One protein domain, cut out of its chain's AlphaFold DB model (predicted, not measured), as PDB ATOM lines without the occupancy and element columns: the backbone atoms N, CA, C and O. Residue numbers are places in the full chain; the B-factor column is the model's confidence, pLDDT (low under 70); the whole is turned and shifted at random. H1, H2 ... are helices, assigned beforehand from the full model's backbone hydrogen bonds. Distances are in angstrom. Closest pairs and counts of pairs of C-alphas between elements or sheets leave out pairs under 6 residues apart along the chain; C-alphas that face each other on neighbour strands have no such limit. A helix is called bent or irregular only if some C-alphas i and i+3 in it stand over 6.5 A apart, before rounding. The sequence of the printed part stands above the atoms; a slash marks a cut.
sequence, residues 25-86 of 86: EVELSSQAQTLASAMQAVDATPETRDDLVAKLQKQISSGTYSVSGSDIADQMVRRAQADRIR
ATOM      1  N   GLU A  25      26.409 -32.459 -12.117       67.94
ATOM      2  CA  GLU A  25      27.422 -32.351 -13.179       67.94
ATOM      3  C   GLU A  25      27.084 -31.219 -14.169       67.94
ATOM      4  O   GLU A  25      27.943 -30.420 -14.546       67.94
ATOM      5  N   VAL A  26      25.809 -31.104 -14.558       67.69
ATOM      6  CA  VAL A  26      25.336 -30.052 -15.471       67.69
ATOM      7  C   VAL A  26      25.381 -28.672 -14.807       67.69
ATOM      8  O   VAL A  26      25.803 -27.702 -15.442       67.69
ATOM      9  N   GLU A  27      25.008 -28.566 -13.529       66.94
ATOM     10  CA  GLU A  27      25.110 -27.309 -12.778       66.94
ATOM     11  C   GLU A  27      26.566 -26.851 -12.625       66.94
ATOM     12  O   GLU A  27      26.861 -25.686 -12.904       66.94
ATOM     13  N   LEU A  28      27.492 -27.753 -12.276       68.25
ATOM     14  CA  LEU A  28      28.917 -27.426 -12.175       68.25
ATOM     15  C   LEU A  28      29.491 -26.977 -13.528       68.25
ATOM     16  O   LEU A  28      30.213 -25.981 -13.589       68.25
ATOM     17  N   SER A  29      29.111 -27.652 -14.616       75.62
ATOM     18  CA  SER A  29      29.483 -27.270 -15.982       75.62
ATOM     19  C   SER A  29      28.984 -25.864 -16.349       75.62
ATOM     20  O   SER A  29      29.750 -25.041 -16.856       75.62
ATOM     21  N   SER A  30      27.737 -25.527 -15.998       78.25
ATOM     22  CA  SER A  30      27.168 -24.196 -16.264       78.25
ATOM     23  C   SER A  30      27.875 -23.073 -15.489       78.25
ATOM     24  O   SER A  30      28.145 -21.996 -16.035       78.25
ATOM     25  N   GLN A  31      28.240 -23.332 -14.231       79.75
ATOM     26  CA  GLN A  31      28.969 -22.383 -13.388       79.75
ATOM     27  C   GLN A  31      30.410 -22.207 -13.875       79.75
ATOM     28  O   GLN A  31      30.887 -21.076 -13.985       79.75
ATOM     29  N   ALA A  32      31.079 -23.301 -14.243       81.25
ATOM     30  CA  ALA A  32      32.421 -23.272 -14.813       81.25
ATOM     31  C   ALA A  32      32.458 -22.507 -16.145       81.25
ATOM     32  O   ALA A  32      33.354 -21.693 -16.360       81.25
ATOM     33  N   GLN A  33      31.459 -22.695 -17.012       83.56
ATOM     34  CA  GLN A  33      31.356 -21.974 -18.281       83.56
ATOM     35  C   GLN A  33      31.104 -20.473 -18.074       83.56
ATOM     36  O   GLN A  33      31.664 -19.640 -18.792       83.56
ATOM     37  N   THR A  34      30.311 -20.121 -17.060       84.25
ATOM     38  CA  THR A  34      30.082 -18.724 -16.666       84.25
ATOM     39  C   THR A  34      31.371 -18.085 -16.152       84.25
ATOM     40  O   THR A  34      31.727 -16.990 -16.585       84.25
ATOM     41  N   LEU A  35      32.109 -18.782 -15.282       87.00
ATOM     42  CA  LEU A  35      33.388 -18.307 -14.759       87.00
ATOM     43  C   LEU A  35      34.432 -18.155 -15.871       87.00
ATOM     44  O   LEU A  35      35.081 -17.116 -15.946       87.00
ATOM     45  N   ALA A  36      34.554 -19.136 -16.767       84.69
ATOM     46  CA  ALA A  36      35.464 -19.070 -17.909       84.69
ATOM     47  C   ALA A  36      35.150 -17.872 -18.818       84.69
ATOM     48  O   ALA A  36      36.052 -17.136 -19.212       84.69
ATOM     49  N   SER A  37      33.863 -17.625 -19.083       86.12
ATOM     50  CA  SER A  37      33.416 -16.470 -19.871       86.12
ATOM     51  C   SER A  37      33.722 -15.142 -19.165       86.12
ATOM     52  O   SER A  37      34.139 -14.182 -19.810       86.12
ATOM     53  N   ALA A  38      33.554 -15.087 -17.839       86.62
ATOM     54  CA  ALA A  38      33.889 -13.914 -17.037       86.62
ATOM     55  C   ALA A  38      35.404 -13.643 -17.016       86.62
ATOM     56  O   ALA A  38      35.812 -12.500 -17.202       86.62
ATOM     57  N   MET A  39      36.233 -14.678 -16.851       87.56
ATOM     58  CA  MET A  39      37.695 -14.558 -16.900       87.56
ATOM     59  C   MET A  39      38.165 -14.087 -18.275       87.56
ATOM     60  O   MET A  39      38.933 -13.136 -18.360       87.56
ATOM     61  N   GLN A  40      37.622 -14.660 -19.351       86.25
ATOM     62  CA  GLN A  40      37.942 -14.231 -20.710       86.25
ATOM     63  C   GLN A  40      37.539 -12.770 -20.967       86.25
ATOM     64  O   GLN A  40      38.248 -12.055 -21.670       86.25
ATOM     65  N   ALA A  41      36.424 -12.305 -20.397       83.00
ATOM     66  CA  ALA A  41      36.016 -10.905 -20.494       83.00
ATOM     67  C   ALA A  41      36.945  -9.963 -19.707       83.00
ATOM     68  O   ALA A  41      37.227  -8.855 -20.168       83.00
ATOM     69  N   VAL A  42      37.437 -10.397 -18.542       85.62
ATOM     70  CA  VAL A  42      38.436  -9.653 -17.763       85.62
ATOM     71  C   VAL A  42      39.755  -9.572 -18.531       85.62
ATOM     72  O   VAL A  42      40.258  -8.470 -18.713       85.62
ATOM     73  N   ASP A  43      40.249 -10.687 -19.070       81.81
ATOM     74  CA  ASP A  43      41.500 -10.734 -19.842       81.81
ATOM     75  C   ASP A  43      41.414  -9.952 -21.161       81.81
ATOM     76  O   ASP A  43      42.395  -9.372 -21.624       81.81
ATOM     77  N   ALA A  44      40.234  -9.918 -21.785       83.38
ATOM     78  CA  ALA A  44      39.990  -9.124 -22.987       83.38
ATOM     79  C   ALA A  44      39.841  -7.622 -22.696       83.38
ATOM     80  O   ALA A  44      39.797  -6.818 -23.632       83.38
ATOM     81  N   THR A  45      39.725  -7.226 -21.423       82.31
ATOM     82  CA  THR A  45      39.624  -5.816 -21.057       82.31
ATOM     83  C   THR A  45      41.001  -5.163 -21.200       82.31
ATOM     84  O   THR A  45      41.963  -5.640 -20.609       82.31
ATOM     85  N   PRO A  46      41.124  -4.052 -21.948       83.06
ATOM     86  CA  PRO A  46      42.394  -3.352 -22.070       83.06
ATOM     87  C   PRO A  46      42.925  -2.891 -20.709       83.06
ATOM     88  O   PRO A  46      42.202  -2.241 -19.948       83.06
ATOM     89  N   GLU A  47      44.213  -3.139 -20.457       78.19
ATOM     90  CA  GLU A  47      44.930  -2.659 -19.264       78.19
ATOM     91  C   GLU A  47      44.812  -1.136 -19.103       78.19
ATOM     92  O   GLU A  47      44.704  -0.603 -17.999       78.19
ATOM     93  N   THR A  48      44.803  -0.419 -20.230       83.19
ATOM     94  CA  THR A  48      44.608   1.030 -20.278       83.19
ATOM     95  C   THR A  48      43.438   1.372 -21.191       83.19
ATOM     96  O   THR A  48      43.338   0.902 -22.320       83.19
ATOM     97  N   ARG A  49      42.531   2.223 -20.701       89.25
ATOM     98  CA  ARG A  49      41.420   2.769 -21.491       89.25
ATOM     99  C   ARG A  49      41.895   4.013 -22.234       89.25
ATOM    100  O   ARG A  49      41.611   5.132 -21.803       89.25
ATOM    101  N   ASP A  50      42.630   3.801 -23.321       89.62
ATOM    102  CA  ASP A  50      43.299   4.860 -24.091       89.62
ATOM    103  C   ASP A  50      42.355   5.997 -24.504       89.62
ATOM    104  O   ASP A  50      42.727   7.170 -24.435       89.62
ATOM    105  N   ASP A  51      41.094   5.689 -24.811       89.88
ATOM    106  CA  ASP A  51      40.076   6.694 -25.134       89.88
ATOM    107  C   ASP A  51      39.820   7.681 -23.981       89.88
ATOM    108  O   ASP A  51      39.685   8.893 -24.190       89.88
ATOM    109  N   LEU A  52      39.770   7.179 -22.741       92.38
ATOM    110  CA  LEU A  52      39.592   8.017 -21.552       92.38
ATOM    111  C   LEU A  52      40.835   8.862 -21.292       92.38
ATOM    112  O   LEU A  52      40.712  10.040 -20.954       92.38
ATOM    113  N   VAL A  53      42.019   8.278 -21.487       93.12
ATOM    114  CA  VAL A  53      43.295   8.985 -21.348       93.12
ATOM    115  C   VAL A  53      43.371  10.129 -22.357       93.12
ATOM    116  O   VAL A  53      43.609  11.271 -21.964       93.12
ATOM    117  N   ALA A  54      43.073   9.869 -23.629       93.44
ATOM    118  CA  ALA A  54      43.069  10.881 -24.680       93.44
ATOM    119  C   ALA A  54      42.051  12.001 -24.406       93.44
ATOM    120  O   ALA A  54      42.339  13.181 -24.626       93.44
ATOM    121  N   LYS A  55      40.862  11.664 -23.887       93.50
ATOM    122  CA  LYS A  55      39.854  12.656 -23.485       93.50
ATOM    123  C   LYS A  55      40.360  13.555 -22.355       93.50
ATOM    124  O   LYS A  55      40.217  14.773 -22.449       93.50
ATOM    125  N   LEU A  56      40.949  12.974 -21.310       93.44
ATOM    126  CA  LEU A  56      41.502  13.728 -20.182       93.44
ATOM    127  C   LEU A  56      42.679  14.604 -20.620       93.44
ATOM    128  O   LEU A  56      42.710  15.786 -20.288       93.44
ATOM    129  N   GLN A  57      43.591  14.073 -21.440       92.75
ATOM    130  CA  GLN A  57      44.693  14.844 -22.020       92.75
ATOM    131  C   GLN A  57      44.186  16.058 -22.799       92.75
ATOM    132  O   GLN A  57      44.703  17.158 -22.620       92.75
ATOM    133  N   LYS A  58      43.137  15.897 -23.618       95.38
ATOM    134  CA  LYS A  58      42.517  17.023 -24.330       95.38
ATOM    135  C   LYS A  58      41.975  18.079 -23.371       95.38
ATOM    136  O   LYS A  58      42.243  19.253 -23.590       95.38
ATOM    137  N   GLN A  59      41.260  17.677 -22.317       93.81
ATOM    138  CA  GLN A  59      40.709  18.607 -21.321       93.81
ATOM    139  C   GLN A  59      41.801  19.381 -20.575       93.81
ATOM    140  O   GLN A  59      41.657  20.581 -20.341       93.81
ATOM    141  N   ILE A  60      42.901  18.703 -20.235       94.31
ATOM    142  CA  ILE A  60      44.070  19.316 -19.598       94.31
ATOM    143  C   ILE A  60      44.714  20.325 -20.554       94.31
ATOM    144  O   ILE A  60      44.893  21.482 -20.184       94.31
ATOM    145  N   SER A  61      44.982  19.927 -21.801       93.38
ATOM    146  CA  SER A  61      45.576  20.803 -22.820       93.38
ATOM    147  C   SER A  61      44.693  22.003 -23.174       93.38
ATOM    148  O   SER A  61      45.213  23.079 -23.454       93.38
ATOM    149  N   SER A  62      43.365  21.852 -23.146       95.62
ATOM    150  CA  SER A  62      42.426  22.961 -23.352       95.62
ATOM    151  C   SER A  62      42.187  23.814 -22.101       95.62
ATOM    152  O   SER A  62      41.414  24.764 -22.167       95.62
ATOM    153  N   GLY A  63      42.788  23.466 -20.957       92.25
ATOM    154  CA  GLY A  63      42.609  24.178 -19.687       92.25
ATOM    155  C   GLY A  63      41.207  24.061 -19.077       92.25
ATOM    156  O   GLY A  63      40.855  24.838 -18.198       92.25
ATOM    157  N   THR A  64      40.390  23.112 -19.540       93.25
ATOM    158  CA  THR A  64      39.015  22.886 -19.050       93.25
ATOM    159  C   THR A  64      38.943  21.790 -17.994       93.25
ATOM    160  O   THR A  64      37.887  21.556 -17.407       93.25
ATOM    161  N   TYR A  65      40.062  21.116 -17.733       91.62
ATOM    162  CA  TYR A  65      40.189  20.199 -16.617       91.62
ATOM    163  C   TYR A  65      40.296  20.984 -15.305       91.62
ATOM    164  O   TYR A  65      41.294  21.659 -15.057       91.62
ATOM    165  N   SER A  66      39.261  20.896 -14.472       91.94
ATOM    166  CA  SER A  66      39.199  21.551 -13.167       91.94
ATOM    167  C   SER A  66      38.813  20.532 -12.101       91.94
ATOM    168  O   SER A  66      37.834  19.805 -12.261       91.94
ATOM    169  N   VAL A  67      39.600  20.475 -11.030       92.38
ATOM    170  CA  VAL A  67      39.389  19.595  -9.876       92.38
ATOM    171  C   VAL A  67      39.361  20.473  -8.636       92.38
ATOM    172  O   VAL A  67      40.227  21.336  -8.471       92.38
ATOM    173  N   SER A  68      38.366  20.286  -7.770       95.06
ATOM    174  CA  SER A  68      38.261  21.087  -6.552       95.06
ATOM    175  C   SER A  68      39.222  20.590  -5.468       95.06
ATOM    176  O   SER A  68      39.626  19.427  -5.445       95.06
ATOM    177  N   GLY A  69      39.554  21.459  -4.508       94.81
ATOM    178  CA  GLY A  69      40.340  21.056  -3.337       94.81
ATOM    179  C   GLY A  69      39.673  19.942  -2.517       94.81
ATOM    180  O   GLY A  69      40.372  19.101  -1.957       94.81
ATOM    181  N   SER A  70      38.334  19.895  -2.500       95.44
ATOM    182  CA  SER A  70      37.573  18.827  -1.837       95.44
ATOM    183  C   SER A  70      37.785  17.479  -2.524       95.44
ATOM    184  O   SER A  70      38.058  16.490  -1.852       95.44
ATOM    185  N   ASP A  71      37.735  17.446  -3.859       94.75
ATOM    186  CA  ASP A  71      37.940  16.214  -4.635       94.75
ATOM    187  C   ASP A  71      39.348  15.640  -4.423       94.75
ATOM    188  O   ASP A  71      39.539  14.420  -4.353       94.75
ATOM    189  N   ILE A  72      40.341  16.528  -4.292       95.06
ATOM    190  CA  ILE A  72      41.726  16.155  -3.996       95.06
ATOM    191  C   ILE A  72      41.820  15.551  -2.592       95.06
ATOM    192  O   ILE A  72      42.361  14.454  -2.440       95.06
ATOM    193  N   ALA A  73      41.274  16.229  -1.577       96.38
ATOM    194  CA  ALA A  73      41.293  15.751  -0.195       96.38
ATOM    195  C   ALA A  73      40.620  14.374  -0.057       96.38
ATOM    196  O   ALA A  73      41.181  13.460   0.554       96.38
ATOM    197  N   ASP A  74      39.474  14.191  -0.710       96.38
ATOM    198  CA  ASP A  74      38.760  12.919  -0.758       96.38
ATOM    199  C   ASP A  74      39.607  11.800  -1.378       96.38
ATOM    200  O   ASP A  74      39.658  10.686  -0.844       96.38
ATOM    201  N   GLN A  75      40.313  12.075  -2.484       95.88
ATOM    202  CA  GLN A  75      41.215  11.089  -3.084       95.88
ATOM    203  C   GLN A  75      42.387  10.727  -2.174       95.88
ATOM    204  O   GLN A  75      42.755   9.551  -2.108       95.88
ATOM    205  N   MET A  76      42.952  11.699  -1.456       95.38
ATOM    206  CA  MET A  76      44.040  11.450  -0.508       95.38
ATOM    207  C   MET A  76      43.587  10.523   0.625       95.38
ATOM    208  O   MET A  76      44.268   9.541   0.922       95.38
ATOM    209  N   VAL A  77      42.415  10.783   1.212       96.00
ATOM    210  CA  VAL A  77      41.861   9.957   2.298       96.00
ATOM    211  C   VAL A  77      41.521   8.549   1.809       96.00
ATOM    212  O   VAL A  77      41.857   7.570   2.479       96.00
ATOM    213  N   ARG A  78      40.895   8.415   0.631       95.50
ATOM    214  CA  ARG A  78      40.613   7.097   0.036       95.50
ATOM    215  C   ARG A  78      41.895   6.301  -0.194       95.50
ATOM    216  O   ARG A  78      41.943   5.118   0.143       95.50
ATOM    217  N   ARG A  79      42.941   6.948  -0.715       94.56
ATOM    218  CA  ARG A  79      44.231   6.296  -0.953       94.56
ATOM    219  C   ARG A  79      44.901   5.852   0.349       94.56
ATOM    220  O   ARG A  79      45.319   4.703   0.437       94.56
ATOM    221  N   ALA A  80      44.922   6.716   1.362       93.44
ATOM    222  CA  ALA A  80      45.500   6.403   2.669       93.44
ATOM    223  C   ALA A  80      44.817   5.200   3.348       93.44
ATOM    224  O   ALA A  80      45.483   4.396   3.997       93.44
ATOM    225  N   GLN A  81      43.498   5.049   3.185       93.81
ATOM    226  CA  GLN A  81      42.770   3.881   3.688       93.81
ATOM    227  C   GLN A  81      43.119   2.604   2.921       93.81
ATOM    228  O   GLN A  81      43.375   1.577   3.545       93.81
ATOM    229  N   ALA A  82      43.162   2.667   1.587       92.88
ATOM    230  CA  ALA A  82      43.501   1.516   0.754       92.88
ATOM    231  C   ALA A  82      44.923   0.998   1.033       92.88
ATOM    232  O   ALA A  82      45.125  -0.209   1.145       92.88
ATOM    233  N   ASP A  83      45.889   1.905   1.202       92.81
ATOM    234  CA  ASP A  83      47.285   1.543   1.467       92.81
ATOM    235  C   ASP A  83      47.481   0.921   2.866       92.81
ATOM    236  O   ASP A  83      48.411   0.145   3.057       92.81
ATOM    237  N   ARG A  84      46.592   1.199   3.835       87.00
ATOM    238  CA  ARG A  84      46.645   0.627   5.195       87.00
ATOM    239  C   ARG A  84      46.113  -0.811   5.291       87.00
ATOM    240  O   ARG A  84      46.381  -1.482   6.282       87.00
ATOM    241  N   ILE A  85      45.322  -1.260   4.316       81.06
ATOM    242  CA  ILE A  85      44.663  -2.582   4.325       81.06
ATOM    243  C   ILE A  85      45.522  -3.652   3.614       81.06
ATOM    244  O   ILE A  85      45.160  -4.827   3.595       81.06
ATOM    245  N   ARG A  86      46.669  -3.265   3.051       57.25
ATOM    246  CA  ARG A  86      47.633  -4.169   2.413       57.25
ATOM    247  C   ARG A  86      48.672  -4.671   3.414       57.25
ATOM    248  O   ARG A  86      49.061  -5.848   3.268       57.25
TER     249      ARG A  86
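This is residues 25 to 86 of the 86 residues of the protein "Negative regulator of flagellin synthesis" of Capsulimonas corticalis (UniProt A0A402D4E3). The model is an open hook made of three separate helices: H1 and H2 follow one another roughly end to end as a long arm, the chain turns at the far end of H2, residues 62 to 68 cross over, and H3 runs back with a wide gap between it and H2. The long arm of H1 and H2 makes the longest axis, and no helix packs on another, which leaves the inside of the hook empty. The printed part has 62 residues with three named helices, in the order H1, H2, H3, and no named strand; the class is all helix. The whole is extended, with a radius of gyration of the C-alphas of 19.7 A, and its outline is flat, spanning 58 by 31 by 15 A.

H1, residues 25 to 43, comes first and touches no helix. H2, residues 50 to 61, is apart from H1: no C-alpha of the one is within 8 A of the other. H3, residues 69 to 84, is apart from H2 and from H1 by the same test. The N-to-C direction has a y component of 0.81 in H1 and 0.97 in H2, but of -0.89 in H3. Residues 25 to 55, 58 to 63 and 66 to 86 stand free, with no C-alpha 8 or more residues away along the chain within 10 A. In H1, H2 and H3 every O i to N i+4 pair is within hydrogen-bond range, and no helix is bent or irregular.

H1 has 19 residues, Glu 25 to Asp 43, and begins at C-alpha 25 at (27.422, -32.351, -13.179); it is the longest helix by residues, 26.6 A from first to last C-alpha. H2 has 12 residues, Asp 50 to Ser 61, and is 16.2 A long by the same measure, with C-alpha 61 at (45.576, 20.803, -22.820). H3 has 16 residues, Gly 69 to Arg 84, and is 23.0 A long, ending at C-alpha 84 at (46.645, 0.627, 5.195).

The two C-alphas farthest apart are those of Glu 25 and Gly 63, at 58.9 A, while those of Glu 25 and Arg 86, the first and last printed, are 38.0 A apart. The printed part has no cut, and Arg 86 is the chain's last residue. The link from H1 to H2, with 6 residues, and the link from H2 to H3, with 7, are both short. The mean pLDDT of the printed part is 87.7; residues 25 to 28 and residue 86 are under 70.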